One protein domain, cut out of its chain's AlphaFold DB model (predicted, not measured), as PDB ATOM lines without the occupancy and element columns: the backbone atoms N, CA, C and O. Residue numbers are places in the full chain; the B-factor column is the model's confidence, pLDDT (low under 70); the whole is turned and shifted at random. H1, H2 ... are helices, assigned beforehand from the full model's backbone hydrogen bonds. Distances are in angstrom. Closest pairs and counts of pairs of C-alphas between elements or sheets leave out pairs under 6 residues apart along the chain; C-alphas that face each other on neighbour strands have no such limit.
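This is residues 12 to 55 and 142 to 198 of the 198 residues of an uncharacterized protein of Flavobacterium tangerina (UniProt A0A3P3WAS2). Two long helices, H2 and H4, run the same way along the longest axis but are staggered, with the last residues of H2 beside the first residues of H4; the short helix H1 lies near H2, the short helix H3 packs on H4, and residues 186 to 198, of which 186 to 196 belong to H4, stick out as a free arm. At the end away from that arm, residues 21 to 34 make a long loop from H1 to H2. The printed part has 101 residues with four named helices, in the order H1, H2, H3, H4 along the chain, and no named strand; the class is all helix. The whole is loose, with a radius of gyration of the C-alphas of 17.5 A and spans of 65 by 25 by 24 A, an outline whose length the arm helps to make.

Find C-alpha 12 at (136.231, 142.693, 62.520); there H1 begins, residues 12 to 20, 11.9 A long. Go on to C-alpha 35 at (139.754, 139.433, 42.655), where H2 begins, residues 35 to 53, 26.6 A long. Past the cut, H3 takes residues 149 to 160 and is 16.3 A long. H4, residues 171 to 196, is the longest at 37.4 A and ends at C-alpha 196, at (155.501, 151.680, 95.521).

Start at H1: it is near H2, with 7 pairs of C-alphas within 10 A. H1 is close to but not clearly touching H3, the closest C-alphas being those of Lys 12 and Ile 149, 7.0 A apart. These two run opposite ways at a steep tilt of 36 degrees, only just past shallow. H1 is also close to but not clearly touching H4, C-alphas of Phe 14 and Cys 171 being closest at 7.7 A, and their lines are about perpendicular at 83 degrees. H2 touches H4 with residues 49 to 53 alone, against residues 171 to 175 of H4; look at the C-alphas of Asn 53 and Ala 175, the closest, 6.4 A apart. They run the same way at a shallow tilt of 25 degrees. H3 touches H4 with residues 156 to 160 alone, closest at the C-alphas of Thr 160 and Thr 181, 6.2 A, the same way at a steep tilt of 54 degrees. H2 and H3 are apart. In H1, H2, H3 and H4 every O i to N i+4 pair is within hydrogen-bond range.

The two C-alphas farthest apart are those of Asp 32 and Lys 198, 65.6 A. Without the free stretch the body spans 44 by 25 by 24 A. Residues 56 to 141 are not printed, and C-alphas 55 and 142 are 17.1 A apart across that cut. The link from H1 to H2 is long, with 14 residues, and that from H3 to H4 is short, with 10. The mean pLDDT of the printed part is 79.3; look for values under 70 at residues 28 to 32, 53 to 55, 142 to 147 and 197 to 198.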
ATOM      1  N   LYS A  12     136.544 144.128  62.550       87.75
ATOM      2  CA  LYS A  12     136.231 142.693  62.520       87.75
ATOM      3  C   LYS A  12     136.280 142.113  61.113       87.75
ATOM      4  O   LYS A  12     136.743 140.992  60.937       87.75
ATOM      5  N   ILE A  13     135.786 142.862  60.126       85.94
ATOM      6  CA  ILE A  13     135.819 142.439  58.723       85.94
ATOM      7  C   ILE A  13     137.271 142.407  58.255       85.94
ATOM      8  O   ILE A  13     137.700 141.400  57.699       85.94
ATOM      9  N   PHE A  14     138.040 143.454  58.559       86.62
ATOM     10  CA  PHE A  14     139.461 143.523  58.231       86.62
ATOM     11  C   PHE A  14     140.256 142.336  58.801       86.62
ATOM     12  O   PHE A  14     140.937 141.642  58.049       86.62
ATOM     13  N   ILE A  15     140.107 142.031  60.095       84.06
ATOM     14  CA  ILE A  15     140.785 140.888  60.735       84.06
ATOM     15  C   ILE A  15     140.328 139.561  60.123       84.06
ATOM     16  O   ILE A  15     141.153 138.709  59.807       84.06
ATOM     17  N   LYS A  16     139.027 139.398  59.865       83.12
ATOM     18  CA  LYS A  16     138.503 138.187  59.225       83.12
ATOM     19  C   LYS A  16     139.074 137.980  57.820       83.12
ATOM     20  O   LYS A  16     139.321 136.837  57.438       83.12
ATOM     21  N   ILE A  17     139.310 139.049  57.056       83.19
ATOM     22  CA  ILE A  17     139.996 138.964  55.757       83.19
ATOM     23  C   ILE A  17     141.450 138.520  55.955       83.19
ATOM     24  O   ILE A  17     141.890 137.618  55.250       83.19
ATOM     25  N   GLN A  18     142.169 139.075  56.937       78.81
ATOM     26  CA  GLN A  18     143.545 138.656  57.243       78.81
ATOM     27  C   GLN A  18     143.640 137.174  57.638       78.81
ATOM     28  O   GLN A  18     144.581 136.494  57.238       78.81
ATOM     29  N   GLU A  19     142.669 136.664  58.396       75.06
ATOM     30  CA  GLU A  19     142.645 135.269  58.854       75.06
ATOM     31  C   GLU A  19     142.237 134.283  57.753       75.06
ATOM     32  O   GLU A  19     142.781 133.182  57.670       75.06
ATOM     33  N   THR A  20     141.254 134.648  56.926       77.69
ATOM     34  CA  THR A  20     140.623 133.718  55.970       77.69
ATOM     35  C   THR A  20     141.093 133.890  54.529       77.69
ATOM     36  O   THR A  20     140.827 133.021  53.702       77.69
ATOM     37  N   GLY A  21     141.741 135.010  54.201       74.25
ATOM     38  CA  GLY A  21     142.077 135.389  52.826       74.25
ATOM     39  C   GLY A  21     140.856 135.694  51.950       74.25
ATOM     40  O   GLY A  21     140.986 135.829  50.735       74.25
ATOM     41  N   ASN A  22     139.654 135.777  52.531       81.00
ATOM     42  CA  ASN A  22     138.426 135.976  51.773       81.00
ATOM     43  C   ASN A  22     138.206 137.463  51.450       81.00
ATOM     44  O   ASN A  22     137.548 138.186  52.200       81.00
ATOM     45  N   LEU A  23     138.734 137.901  50.305       82.00
ATOM     46  CA  LEU A  23     138.618 139.277  49.807       82.00
ATOM     47  C   LEU A  23     137.191 139.681  49.429       82.00
ATOM     48  O   LEU A  23     136.886 140.871  49.399       82.00
ATOM     49  N   SER A  24     136.291 138.721  49.197       79.31
ATOM     50  CA  SER A  24     134.884 139.010  48.897       79.31
ATOM     51  C   SER A  24     134.171 139.710  50.057       79.31
ATOM     52  O   SER A  24     133.081 140.225  49.870       79.31
ATOM     53  N   LEU A  25     134.772 139.763  51.249       81.31
ATOM     54  CA  LEU A  25     134.262 140.535  52.383       81.31
ATOM     55  C   LEU A  25     134.497 142.054  52.248       81.31
ATOM     56  O   LEU A  25     133.927 142.821  53.022       81.31
ATOM     57  N   LEU A  26     135.325 142.497  51.291       80.62
ATOM     58  CA  LEU A  26     135.565 143.919  50.996       80.62
ATOM     59  C   LEU A  26     134.487 144.537  50.106       80.62
ATOM     60  O   LEU A  26     134.320 145.757  50.116       80.62
ATOM     61  N   ALA A  27     133.770 143.710  49.351       79.06
ATOM     62  CA  ALA A  27     132.693 144.126  48.471       79.06
ATOM     63  C   ALA A  27     131.372 143.519  48.952       79.06
ATOM     64  O   ALA A  27     131.305 142.387  49.419       79.06
ATOM     65  N   THR A  28     130.291 144.281  48.848       66.00
ATOM     66  CA  THR A  28     128.947 143.702  48.983       66.00
ATOM     67  C   THR A  28     128.594 142.939  47.707       66.00
ATOM     68  O   THR A  28     129.083 143.273  46.633       66.00
ATOM     69  N   VAL A  29     127.748 141.917  47.854       58.66
ATOM     70  CA  VAL A  29     127.443 140.837  46.888       58.66
ATOM     71  C   VAL A  29     127.031 141.309  45.476       58.66
ATOM     72  O   VAL A  29     127.055 140.511  44.547       58.66
ATOM     73  N   ASP A  30     126.710 142.590  45.294       57.66
ATOM     74  CA  ASP A  30     126.162 143.154  44.055       57.66
ATOM     75  C   ASP A  30     127.189 143.870  43.148       57.66
ATOM     76  O   ASP A  30     126.799 144.436  42.128       57.66
ATOM     77  N   GLU A  31     128.485 143.879  43.486       59.25
ATOM     78  CA  GLU A  31     129.524 144.520  42.659       59.25
ATOM     79  C   GLU A  31     130.486 143.490  42.042       59.25
ATOM     80  O   GLU A  31     131.200 142.778  42.746       59.25
ATOM     81  N   ASP A  32     130.502 143.434  40.705       60.25
ATOM     82  CA  ASP A  32     131.346 142.555  39.882       60.25
ATOM     83  C   ASP A  32     132.785 143.111  39.837       60.25
ATOM     84  O   ASP A  32     133.224 143.719  38.859       60.25
ATOM     85  N   VAL A  33     133.502 142.997  40.957       70.25
ATOM     86  CA  VAL A  33     134.900 143.439  41.089       70.25
ATOM     87  C   VAL A  33     135.825 142.247  40.900       70.25
ATOM     88  O   VAL A  33     135.614 141.185  41.491       70.25
ATOM     89  N   SER A  34     136.880 142.412  40.100       77.56
ATOM     90  CA  SER A  34     137.856 141.341  39.921       77.56
ATOM     91  C   SER A  34     138.622 141.072  41.225       77.56
ATOM     92  O   SER A  34     138.955 141.984  41.984       77.56
ATOM     93  N   ASN A  35     138.952 139.803  41.482       76.00
ATOM     94  CA  ASN A  35     139.754 139.433  42.655       76.00
ATOM     95  C   ASN A  35     141.125 140.135  42.681       76.00
ATOM     96  O   ASN A  35     141.652 140.393  43.760       76.00
ATOM     97  N   GLU A  36     141.694 140.461  41.518       78.56
ATOM     98  CA  GLU A  36     142.969 141.180  41.411       78.56
ATOM     99  C   GLU A  36     142.850 142.627  41.914       78.56
ATOM    100  O   GLU A  36     143.699 143.091  42.673       78.56
ATOM    101  N   GLU A  37     141.768 143.326  41.566       79.62
ATOM    102  CA  GLU A  37     141.506 144.687  42.053       79.62
ATOM    103  C   GLU A  37     141.227 144.711  43.560       79.62
ATOM    104  O   GLU A  37     141.703 145.608  44.259       79.62
ATOM    105  N   LEU A  38     140.509 143.707  44.078       81.25
ATOM    106  CA  LEU A  38     140.281 143.557  45.519       81.25
ATOM    107  C   LEU A  38     141.579 143.277  46.281       81.25
ATOM    108  O   LEU A  38     141.755 143.800  47.382       81.25
ATOM    109  N   GLN A  39     142.495 142.498  45.701       81.25
ATOM    110  CA  GLN A  39     143.803 142.236  46.298       81.25
ATOM    111  C   GLN A  39     144.626 143.525  46.381       81.25
ATOM    112  O   GLN A  39     145.095 143.875  47.460       81.25
ATOM    113  N   ILE A  40     144.729 144.276  45.279       84.12
ATOM    114  CA  ILE A  40     145.453 145.559  45.246       84.12
ATOM    115  C   ILE A  40     144.865 146.546  46.262       84.12
ATOM    116  O   ILE A  40     145.598 147.247  46.963       84.12
ATOM    117  N   LEU A  41     143.534 146.605  46.355       85.19
ATOM    118  CA  LEU A  41     142.849 147.459  47.316       85.19
ATOM    119  C   LEU A  41     143.149 147.042  48.759       85.19
ATOM    120  O   LEU A  41     143.421 147.900  49.598       85.19
ATOM    121  N   PHE A  42     143.110 145.742  49.050       85.62
ATOM    122  CA  PHE A  42     143.397 145.227  50.382       85.62
ATOM    123  C   PHE A  42     144.846 145.467  50.796       85.62
ATOM    124  O   PHE A  42     145.081 145.893  51.923       85.62
ATOM    125  N   ASP A  43     145.800 145.258  49.887       82.81
ATOM    126  CA  ASP A  43     147.219 145.511  50.139       82.81
ATOM    127  C   ASP A  43     147.436 146.982  50.512       82.81
ATOM    128  O   ASP A  43     148.041 147.286  51.541       82.81
ATOM    129  N   LYS A  44     146.819 147.903  49.760       86.94
ATOM    130  CA  LYS A  44     146.849 149.336  50.072       86.94
ATOM    131  C   LYS A  44     146.249 149.650  51.449       86.94
ATOM    132  O   LYS A  44     146.844 150.401  52.219       86.94
ATOM    133  N   LEU A  45     145.080 149.093  51.771       85.50
ATOM    134  CA  LEU A  45     144.424 149.303  53.069       85.50
ATOM    135  C   LEU A  45     145.241 148.716  54.226       85.50
ATOM    136  O   LEU A  45     145.309 149.307  55.303       85.50
ATOM    137  N   SER A  46     145.875 147.567  54.006       83.19
ATOM    138  CA  SER A  46     146.774 146.934  54.966       83.19
ATOM    139  C   SER A  46     147.998 147.810  55.232       83.19
ATOM    140  O   SER A  46     148.334 148.041  56.395       83.19
ATOM    141  N   ASP A  47     148.616 148.364  54.189       81.00
ATOM    142  CA  ASP A  47     149.751 149.281  54.319       81.00
ATOM    143  C   ASP A  47     149.364 150.567  55.068       81.00
ATOM    144  O   ASP A  47     150.066 150.985  55.993       81.00
ATOM    145  N   GLU A  48     148.217 151.168  54.740       83.31
ATOM    146  CA  GLU A  48     147.681 152.330  55.465       83.31
ATOM    147  C   GLU A  48     147.429 152.003  56.949       83.31
ATOM    148  O   GLU A  48     147.763 152.796  57.836       83.31
ATOM    149  N   PHE A  49     146.900 150.812  57.247       82.31
ATOM    150  CA  PHE A  49     146.630 150.373  58.617       82.31
ATOM    151  C   PHE A  49     147.921 150.125  59.412       82.31
ATOM    152  O   PHE A  49     147.991 150.443  60.604       82.31
ATOM    153  N   GLN A  50     148.969 149.603  58.768       77.44
ATOM    154  CA  GLN A  50     150.294 149.448  59.377       77.44
ATOM    155  C   GLN A  50     150.929 150.805  59.702       77.44
ATOM    156  O   GLN A  50     151.442 150.992  60.809       77.44
ATOM    157  N   GLN A  51     150.839 151.772  58.783       79.25
ATOM    158  CA  GLN A  51     151.342 153.132  59.000       79.25
ATOM    159  C   GLN A  51     150.619 153.832  60.159       79.25
ATOM    160  O   GLN A  51     151.262 154.470  60.994       79.25
ATOM    161  N   LEU A  52     149.296 153.665  60.266       75.12
ATOM    162  CA  LEU A  52     148.489 154.216  61.362       75.12
ATOM    163  C   LEU A  52     148.867 153.646  62.734       75.12
ATOM    164  O   LEU A  52     148.862 154.377  63.729       75.12
ATOM    165  N   ASN A  53     149.210 152.359  62.798       65.75
ATOM    166  CA  ASN A  53     149.615 151.707  64.043       65.75
ATOM    167  C   ASN A  53     151.077 151.974  64.432       65.75
ATOM    168  O   ASN A  53     151.474 151.640  65.551       65.75
ATOM    169  N   GLY A  54     151.853 152.641  63.568       58.88
ATOM    170  CA  GLY A  54     153.163 153.203  63.903       58.88
ATOM    171  C   GLY A  54     154.203 152.171  64.343       58.88
ATOM    172  O   GLY A  54     155.129 152.513  65.079       58.88
ATOM    173  N   GLU A  55     154.063 150.906  63.941       56.59
ATOM    174  CA  GLU A  55     155.055 149.884  64.263       56.59
ATOM    175  C   GLU A  55     156.205 149.880  63.248       56.59
ATOM    176  O   GLU A  55     156.351 148.966  62.439       56.59
ATOM    177  N   GLU A 142     152.908 137.843  74.838       45.16
ATOM    178  CA  GLU A 142     152.042 137.807  75.991       45.16
ATOM    179  C   GLU A 142     150.947 136.830  75.584       45.16
ATOM    180  O   GLU A 142     150.220 137.057  74.621       45.16
ATOM    181  N   GLU A 143     150.877 135.689  76.266       40.25
ATOM    182  CA  GLU A 143     149.691 134.837  76.249       40.25
ATOM    183  C   GLU A 143     148.549 135.564  76.975       40.25
ATOM    184  O   GLU A 143     147.883 135.022  77.851       40.25
ATOM    185  N   THR A 144     148.296 136.825  76.640       44.53
ATOM    186  CA  THR A 144     146.964 137.376  76.764       44.53
ATOM    187  C   THR A 144     146.160 136.685  75.677       44.53
ATOM    188  O   THR A 144     146.104 137.119  74.530       44.53
ATOM    189  N   LYS A 145     145.589 135.533  76.048       42.50
ATOM    190  CA  LYS A 145     144.479 134.897  75.342       42.50
ATOM    191  C   LYS A 145     143.302 135.872  75.314       42.50
ATOM    192  O   LYS A 145     142.350 135.746  76.075       42.50
ATOM    193  N   PHE A 146     143.390 136.893  74.478       47.88
ATOM    194  CA  PHE A 146     142.204 137.444  73.862       47.88
ATOM    195  C   PHE A 146     141.918 136.486  72.708       47.88
ATOM    196  O   PHE A 146     142.464 136.633  71.619       47.88
ATOM    197  N   ASP A 147     141.163 135.424  73.009       58.22
ATOM    198  CA  ASP A 147     140.846 134.360  72.048       58.22
ATOM    199  C   ASP A 147     139.976 134.903  70.892       58.22
ATOM    200  O   ASP A 147     139.859 134.262  69.848       58.22
ATOM    201  N   SER A 148     139.410 136.112  71.042       78.00
ATOM    202  CA  SER A 148     138.678 136.825  69.997       78.00
ATOM    203  C   SER A 148     138.961 138.339  69.958       78.00
ATOM    204  O   SER A 148     139.280 138.984  70.964       78.00
ATOM    205  N   ILE A 149     138.763 138.948  68.780       82.06
ATOM    206  CA  ILE A 149     138.718 140.414  68.624       82.06
ATOM    207  C   ILE A 149     137.661 141.046  69.544       82.06
ATOM    208  O   ILE A 149     137.854 142.158  70.022       82.06
ATOM    209  N   ASP A 150     136.581 140.325  69.853       85.31
ATOM    210  CA  ASP A 150     135.534 140.781  70.767       85.31
ATOM    211  C   ASP A 150     136.042 140.978  72.195       85.31
ATOM    212  O   ASP A 150     135.755 142.007  72.808       85.31
ATOM    213  N   ASP A 151     136.872 140.063  72.698       84.88
ATOM    214  CA  ASP A 151     137.474 140.204  74.026       84.88
ATOM    215  C   ASP A 151     138.423 141.410  74.078       84.88
ATOM    216  O   ASP A 151     138.458 142.158  75.060       84.88
ATOM    217  N   THR A 152     139.149 141.653  72.981       84.50
ATOM    218  CA  THR A 152     140.029 142.823  72.841       84.50
ATOM    219  C   THR A 152     139.224 144.123  72.865       84.50
ATOM    220  O   THR A 152     139.572 145.068  73.576       84.50
ATOM    221  N   LEU A 153     138.124 144.184  72.111       87.69
ATOM    222  CA  LEU A 153     137.240 145.348  72.066       87.69
ATOM    223  C   LEU A 153     136.548 145.593  73.412       87.69
ATOM    224  O   LEU A 153     136.462 146.742  73.849       87.69
ATOM    225  N   ALA A 154     136.139 144.532  74.109       88.19
ATOM    226  CA  ALA A 154     135.582 144.618  75.455       88.19
ATOM    227  C   ALA A 154     136.594 145.180  76.465       88.19
ATOM    228  O   ALA A 154     136.253 146.068  77.251       88.19
ATOM    229  N   ALA A 155     137.851 144.733  76.413       86.38
ATOM    230  CA  ALA A 155     138.914 145.267  77.261       86.38
ATOM    231  C   ALA A 155     139.184 146.753  76.977       86.38
ATOM    232  O   ALA A 155     139.288 147.558  77.906       86.38
ATOM    233  N   ILE A 156     139.231 147.143  75.699       86.75
ATOM    234  CA  ILE A 156     139.369 148.547  75.289       86.75
ATOM    235  C   ILE A 156     138.203 149.381  75.829       86.75
ATOM    236  O   ILE A 156     138.438 150.437  76.421       86.75
ATOM    237  N   ALA A 157     136.959 148.918  75.680       88.56
ATOM    238  CA  ALA A 157     135.777 149.606  76.197       88.56
ATOM    239  C   ALA A 157     135.847 149.778  77.724       88.56
ATOM    240  O   ALA A 157     135.597 150.869  78.238       88.56
ATOM    241  N   MET A 158     136.286 148.742  78.448       88.19
ATOM    242  CA  MET A 158     136.468 148.784  79.901       88.19
ATOM    243  C   MET A 158     137.539 149.799  80.332       88.19
ATOM    244  O   MET A 158     137.301 150.594  81.240       88.19
ATOM    245  N   ILE A 159     138.710 149.817  79.686       86.88
ATOM    246  CA  ILE A 159     139.819 150.723  80.049       86.88
ATOM    247  C   ILE A 159     139.500 152.177  79.669       86.88
ATOM    248  O   ILE A 159     139.794 153.135  80.402       86.88
ATOM    249  N   THR A 160     138.913 152.376  78.491       85.62
ATOM    250  CA  THR A 160     138.585 153.715  77.993       85.62
ATOM    251  C   THR A 160     137.342 154.289  78.665       85.62
ATOM    252  O   THR A 160     137.300 155.507  78.858       85.62
ATOM    253  N   GLY A 161     136.407 153.441  79.102       85.00
ATOM    254  CA  GLY A 161     135.094 153.830  79.620       85.00
ATOM    255  C   GLY A 161     134.107 154.226  78.516       85.00
ATOM    256  O   GLY A 161     133.097 154.862  78.806       85.00
ATOM    257  N   VAL A 162     134.415 153.906  77.255       85.88
ATOM    258  CA  VAL A 162     133.610 154.268  76.085       85.88
ATOM    259  C   VAL A 162     132.846 153.039  75.601       85.88
ATOM    260  O   VAL A 162     133.441 151.989  75.375       85.88
ATOM    261  N   SER A 163     131.534 153.184  75.416       85.62
ATOM    262  CA  SER A 163     130.688 152.162  74.792       85.62
ATOM    263  C   SER A 163     130.617 152.389  73.283       85.62
ATOM    264  O   SER A 163     130.385 153.513  72.841       85.62
ATOM    265  N   PHE A 164     130.769 151.328  72.496       86.38
ATOM    266  CA  PHE A 164     130.663 151.350  71.036       86.38
ATOM    267  C   PHE A 164     130.156 149.998  70.519       86.38
ATOM    268  O   PHE A 164     130.292 148.981  71.197       86.38
ATOM    269  N   ASP A 165     129.565 149.988  69.323       88.81
ATOM    270  CA  ASP A 165     129.160 148.751  68.650       88.81
ATOM    271  C   ASP A 165     130.391 148.048  68.060       88.81
ATOM    272  O   ASP A 165     131.080 148.588  67.192       88.81
ATOM    273  N   PHE A 166     130.665 146.828  68.525       87.31
ATOM    274  CA  PHE A 166     131.830 146.044  68.112       87.31
ATOM    275  C   PHE A 166     131.793 145.652  66.633       87.31
ATOM    276  O   PHE A 166     132.844 145.412  66.040       87.31
ATOM    277  N   ASN A 167     130.609 145.576  66.024       88.00
ATOM    278  CA  ASN A 167     130.464 145.175  64.624       88.00
ATOM    279  C   ASN A 167     130.617 146.349  63.653       88.00
ATOM    280  O   ASN A 167     130.953 146.127  62.492       88.00
ATOM    281  N   ALA A 168     130.396 147.579  64.122       88.69
ATOM    282  CA  ALA A 168     130.466 148.795  63.313       88.69
ATOM    283  C   ALA A 168     131.747 149.613  63.547       88.69
ATOM    284  O   ALA A 168     131.964 150.622  62.877       88.69
ATOM    285  N   LEU A 169     132.596 149.208  64.497       90.38
ATOM    286  CA  LEU A 169     133.819 149.934  64.822       90.38
ATOM    287  C   LEU A 169     134.799 149.916  63.641       90.38
ATOM    288  O   LEU A 169     135.296 148.855  63.259       90.38
ATOM    289  N   SER A 170     135.106 151.096  63.097       91.44
ATOM    290  CA  SER A 170     136.033 151.235  61.974       91.44
ATOM    291  C   SER A 170     137.491 150.986  62.365       91.44
ATOM    292  O   SER A 170     137.880 151.133  63.528       91.44
ATOM    293  N   CYS A 171     138.328 150.647  61.381       86.50
ATOM    294  CA  CYS A 171     139.765 150.457  61.578       86.50
ATOM    295  C   CYS A 171     140.458 151.715  62.134       86.50
ATOM    296  O   CYS A 171     141.314 151.601  63.014       86.50
ATOM    297  N   THR A 172     140.079 152.917  61.683       87.00
ATOM    298  CA  THR A 172     140.660 154.171  62.201       87.00
ATOM    299  C   THR A 172     140.215 154.481  63.629       87.00
ATOM    300  O   THR A 172     141.044 154.865  64.461       87.00
ATOM    301  N   ALA A 173     138.942 154.239  63.960       87.94
ATOM    302  CA  ALA A 173     138.441 154.376  65.326       87.94
ATOM    303  C   ALA A 173     139.130 153.384  66.277       87.94
ATOM    304  O   ALA A 173     139.546 153.759  67.376       87.94
ATOM    305  N   TYR A 174     139.327 152.142  65.832       89.44
ATOM    306  CA  TYR A 174     140.072 151.129  66.574       89.44
ATOM    307  C   TYR A 174     141.520 151.559  66.857       89.44
ATOM    308  O   TYR A 174     141.959 151.508  68.009       89.44
ATOM    309  N   ALA A 175     142.248 152.057  65.851       85.56
ATOM    310  CA  ALA A 175     143.621 152.538  66.026       85.56
ATOM    311  C   ALA A 175     143.710 153.688  67.053       85.56
ATOM    312  O   ALA A 175     144.590 153.703  67.923       85.56
ATOM    313  N   ALA A 176     142.761 154.629  67.014       87.06
ATOM    314  CA  ALA A 176     142.678 155.716  67.989       87.06
ATOM    315  C   ALA A 176     142.417 155.201  69.419       87.06
ATOM    316  O   ALA A 176     143.083 155.635  70.366       87.06
ATOM    317  N   LEU A 177     141.502 154.240  69.573       88.31
ATOM    318  CA  LEU A 177     141.178 153.623  70.859       88.31
ATOM    319  C   LEU A 177     142.353 152.828  71.438       88.31
ATOM    320  O   LEU A 177     142.619 152.927  72.638       88.31
ATOM    321  N   ILE A 178     143.113 152.100  70.611       86.31
ATOM    322  CA  ILE A 178     144.356 151.447  71.048       86.31
ATOM    323  C   ILE A 178     145.339 152.482  71.588       86.31
ATOM    324  O   ILE A 178     145.903 152.296  72.668       86.31
ATOM    325  N   LYS A 179     145.551 153.583  70.862       85.38
ATOM    326  CA  LYS A 179     146.484 154.634  71.287       85.38
ATOM    327  C   LYS A 179     146.068 155.240  72.628       85.38
ATOM    328  O   LYS A 179     146.909 155.405  73.513       85.38
ATOM    329  N   GLN A 180     144.777 155.510  72.803       86.31
ATOM    330  CA  GLN A 180     144.228 156.012  74.062       86.31
ATOM    331  C   GLN A 180     144.374 154.989  75.200       86.31
ATOM    332  O   GLN A 180     144.746 155.353  76.317       86.31
ATOM    333  N   THR A 181     144.136 153.708  74.915       86.56
ATOM    334  CA  THR A 181     144.299 152.604  75.871       86.56
ATOM    335  C   THR A 181     145.751 152.503  76.336       86.56
ATOM    336  O   THR A 181     146.006 152.543  77.538       86.56
ATOM    337  N   LYS A 182     146.718 152.490  75.405       85.31
ATOM    338  CA  LYS A 182     148.161 152.483  75.715       85.31
ATOM    339  C   LYS A 182     148.562 153.670  76.600       85.31
ATOM    340  O   LYS A 182     149.311 153.499  77.558       85.31
ATOM    341  N   GLN A 183     148.042 154.868  76.321       86.88
ATOM    342  CA  GLN A 183     148.299 156.058  77.144       86.88
ATOM    343  C   GLN A 183     147.729 155.925  78.563       86.88
ATOM    344  O   GLN A 183     148.417 156.263  79.527       86.88
ATOM    345  N   LYS A 184     146.499 155.412  78.705       86.75
ATOM    346  CA  LYS A 184     145.870 155.185  80.014       86.75
ATOM    347  C   LYS A 184     146.612 154.135  80.840       86.75
ATOM    348  O   LYS A 184     146.879 154.390  82.012       86.75
ATOM    349  N   VAL A 185     146.979 153.002  80.236       86.19
ATOM    350  CA  VAL A 185     147.746 151.941  80.911       86.19
ATOM    351  C   VAL A 185     149.088 152.487  81.393       86.19
ATOM    352  O   VAL A 185     149.398 152.382  82.576       86.19
ATOM    353  N   LYS A 186     149.831 153.191  80.530       87.38
ATOM    354  CA  LYS A 186     151.113 153.801  80.907       87.38
ATOM    355  C   LYS A 186     150.975 154.789  82.073       87.38
ATOM    356  O   LYS A 186     151.770 154.762  83.010       87.38
ATOM    357  N   ALA A 187     149.946 155.638  82.059       87.44
ATOM    358  CA  ALA A 187     149.690 156.576  83.155       87.44
ATOM    359  C   ALA A 187     149.365 155.857  84.482       87.44
ATOM    360  O   ALA A 187     149.770 156.314  85.557       87.44
ATOM    361  N   GLN A 188     148.656 154.723  84.421       85.62
ATOM    362  CA  GLN A 188     148.373 153.885  85.589       85.62
ATOM    363  C   GLN A 188     149.639 153.206  86.121       85.62
ATOM    364  O   GLN A 188     149.891 153.269  87.324       85.62
ATOM    365  N   GLU A 189     150.471 152.629  85.254       85.69
ATOM    366  CA  GLU A 189     151.756 152.028  85.632       85.69
ATOM    367  C   GLU A 189     152.685 153.041  86.309       85.69
ATOM    368  O   GLU A 189     153.239 152.771  87.377       85.69
ATOM    369  N   GLU A 190     152.814 154.243  85.740       88.25
ATOM    370  CA  GLU A 190     153.596 155.333  86.331       88.25
ATOM    371  C   GLU A 190     153.065 155.738  87.714       88.25
ATOM    372  O   GLU A 190     153.845 156.006  88.631       88.25
ATOM    373  N   SER A 191     151.743 155.755  87.889       84.81
ATOM    374  CA  SER A 191     151.102 156.065  89.172       84.81
ATOM    375  C   SER A 191     151.347 154.968  90.214       84.81
ATOM    376  O   SER A 191     151.693 155.274  91.355       84.81
ATOM    377  N   ILE A 192     151.244 153.695  89.825       85.00
ATOM    378  CA  ILE A 192     151.525 152.540  90.691       85.00
ATOM    379  C   ILE A 192     152.996 152.535  91.122       85.00
ATOM    380  O   ILE A 192     153.295 152.350  92.301       85.00
ATOM    381  N   ASN A 193     153.922 152.786  90.195       83.00
ATOM    382  CA  ASN A 193     155.352 152.834  90.500       83.00
ATOM    383  C   ASN A 193     155.698 153.984  91.459       83.00
ATOM    384  O   ASN A 193     156.514 153.805  92.361       83.00
ATOM    385  N   LYS A 194     155.038 155.145  91.333       80.50
ATOM    386  CA  LYS A 194     155.182 156.257  92.292       80.50
ATOM    387  C   LYS A 194     154.671 155.910  93.692       80.50
ATOM    388  O   LYS A 194     155.247 156.388  94.663       80.50
ATOM    389  N   LEU A 195     153.611 155.107  93.802       76.62
ATOM    390  CA  LEU A 195     153.067 154.659  95.089       76.62
ATOM    391  C   LEU A 195     153.941 153.595  95.762       76.62
ATOM    392  O   LEU A 195     154.050 153.606  96.978       76.62
ATOM    393  N   LYS A 196     154.583 152.708  94.990       72.62
ATOM    394  CA  LYS A 196     155.501 151.680  95.521       72.62
ATOM    395  C   LYS A 196     156.841 152.236  96.014       72.62
ATOM    396  O   LYS A 196     157.504 151.586  96.811       72.62
ATOM    397  N   ASN A 197     157.240 153.406  95.516       66.69
ATOM    398  CA  ASN A 197     158.497 154.072  95.872       66.69
ATOM    399  C   ASN A 197     158.330 155.143  96.974       66.69
ATOM    400  O   ASN A 197     159.269 155.900  97.222       66.69
ATOM    401  N   LYS A 198     157.147 155.239  97.591       52.06
ATOM    402  CA  LYS A 198     156.869 156.038  98.794       52.06
ATOM    403  C   LYS A 198     156.739 155.122 100.000       52.06
ATOM    404  O   LYS A 198     157.156 155.574 101.087       52.06
TER     405      LYS A 198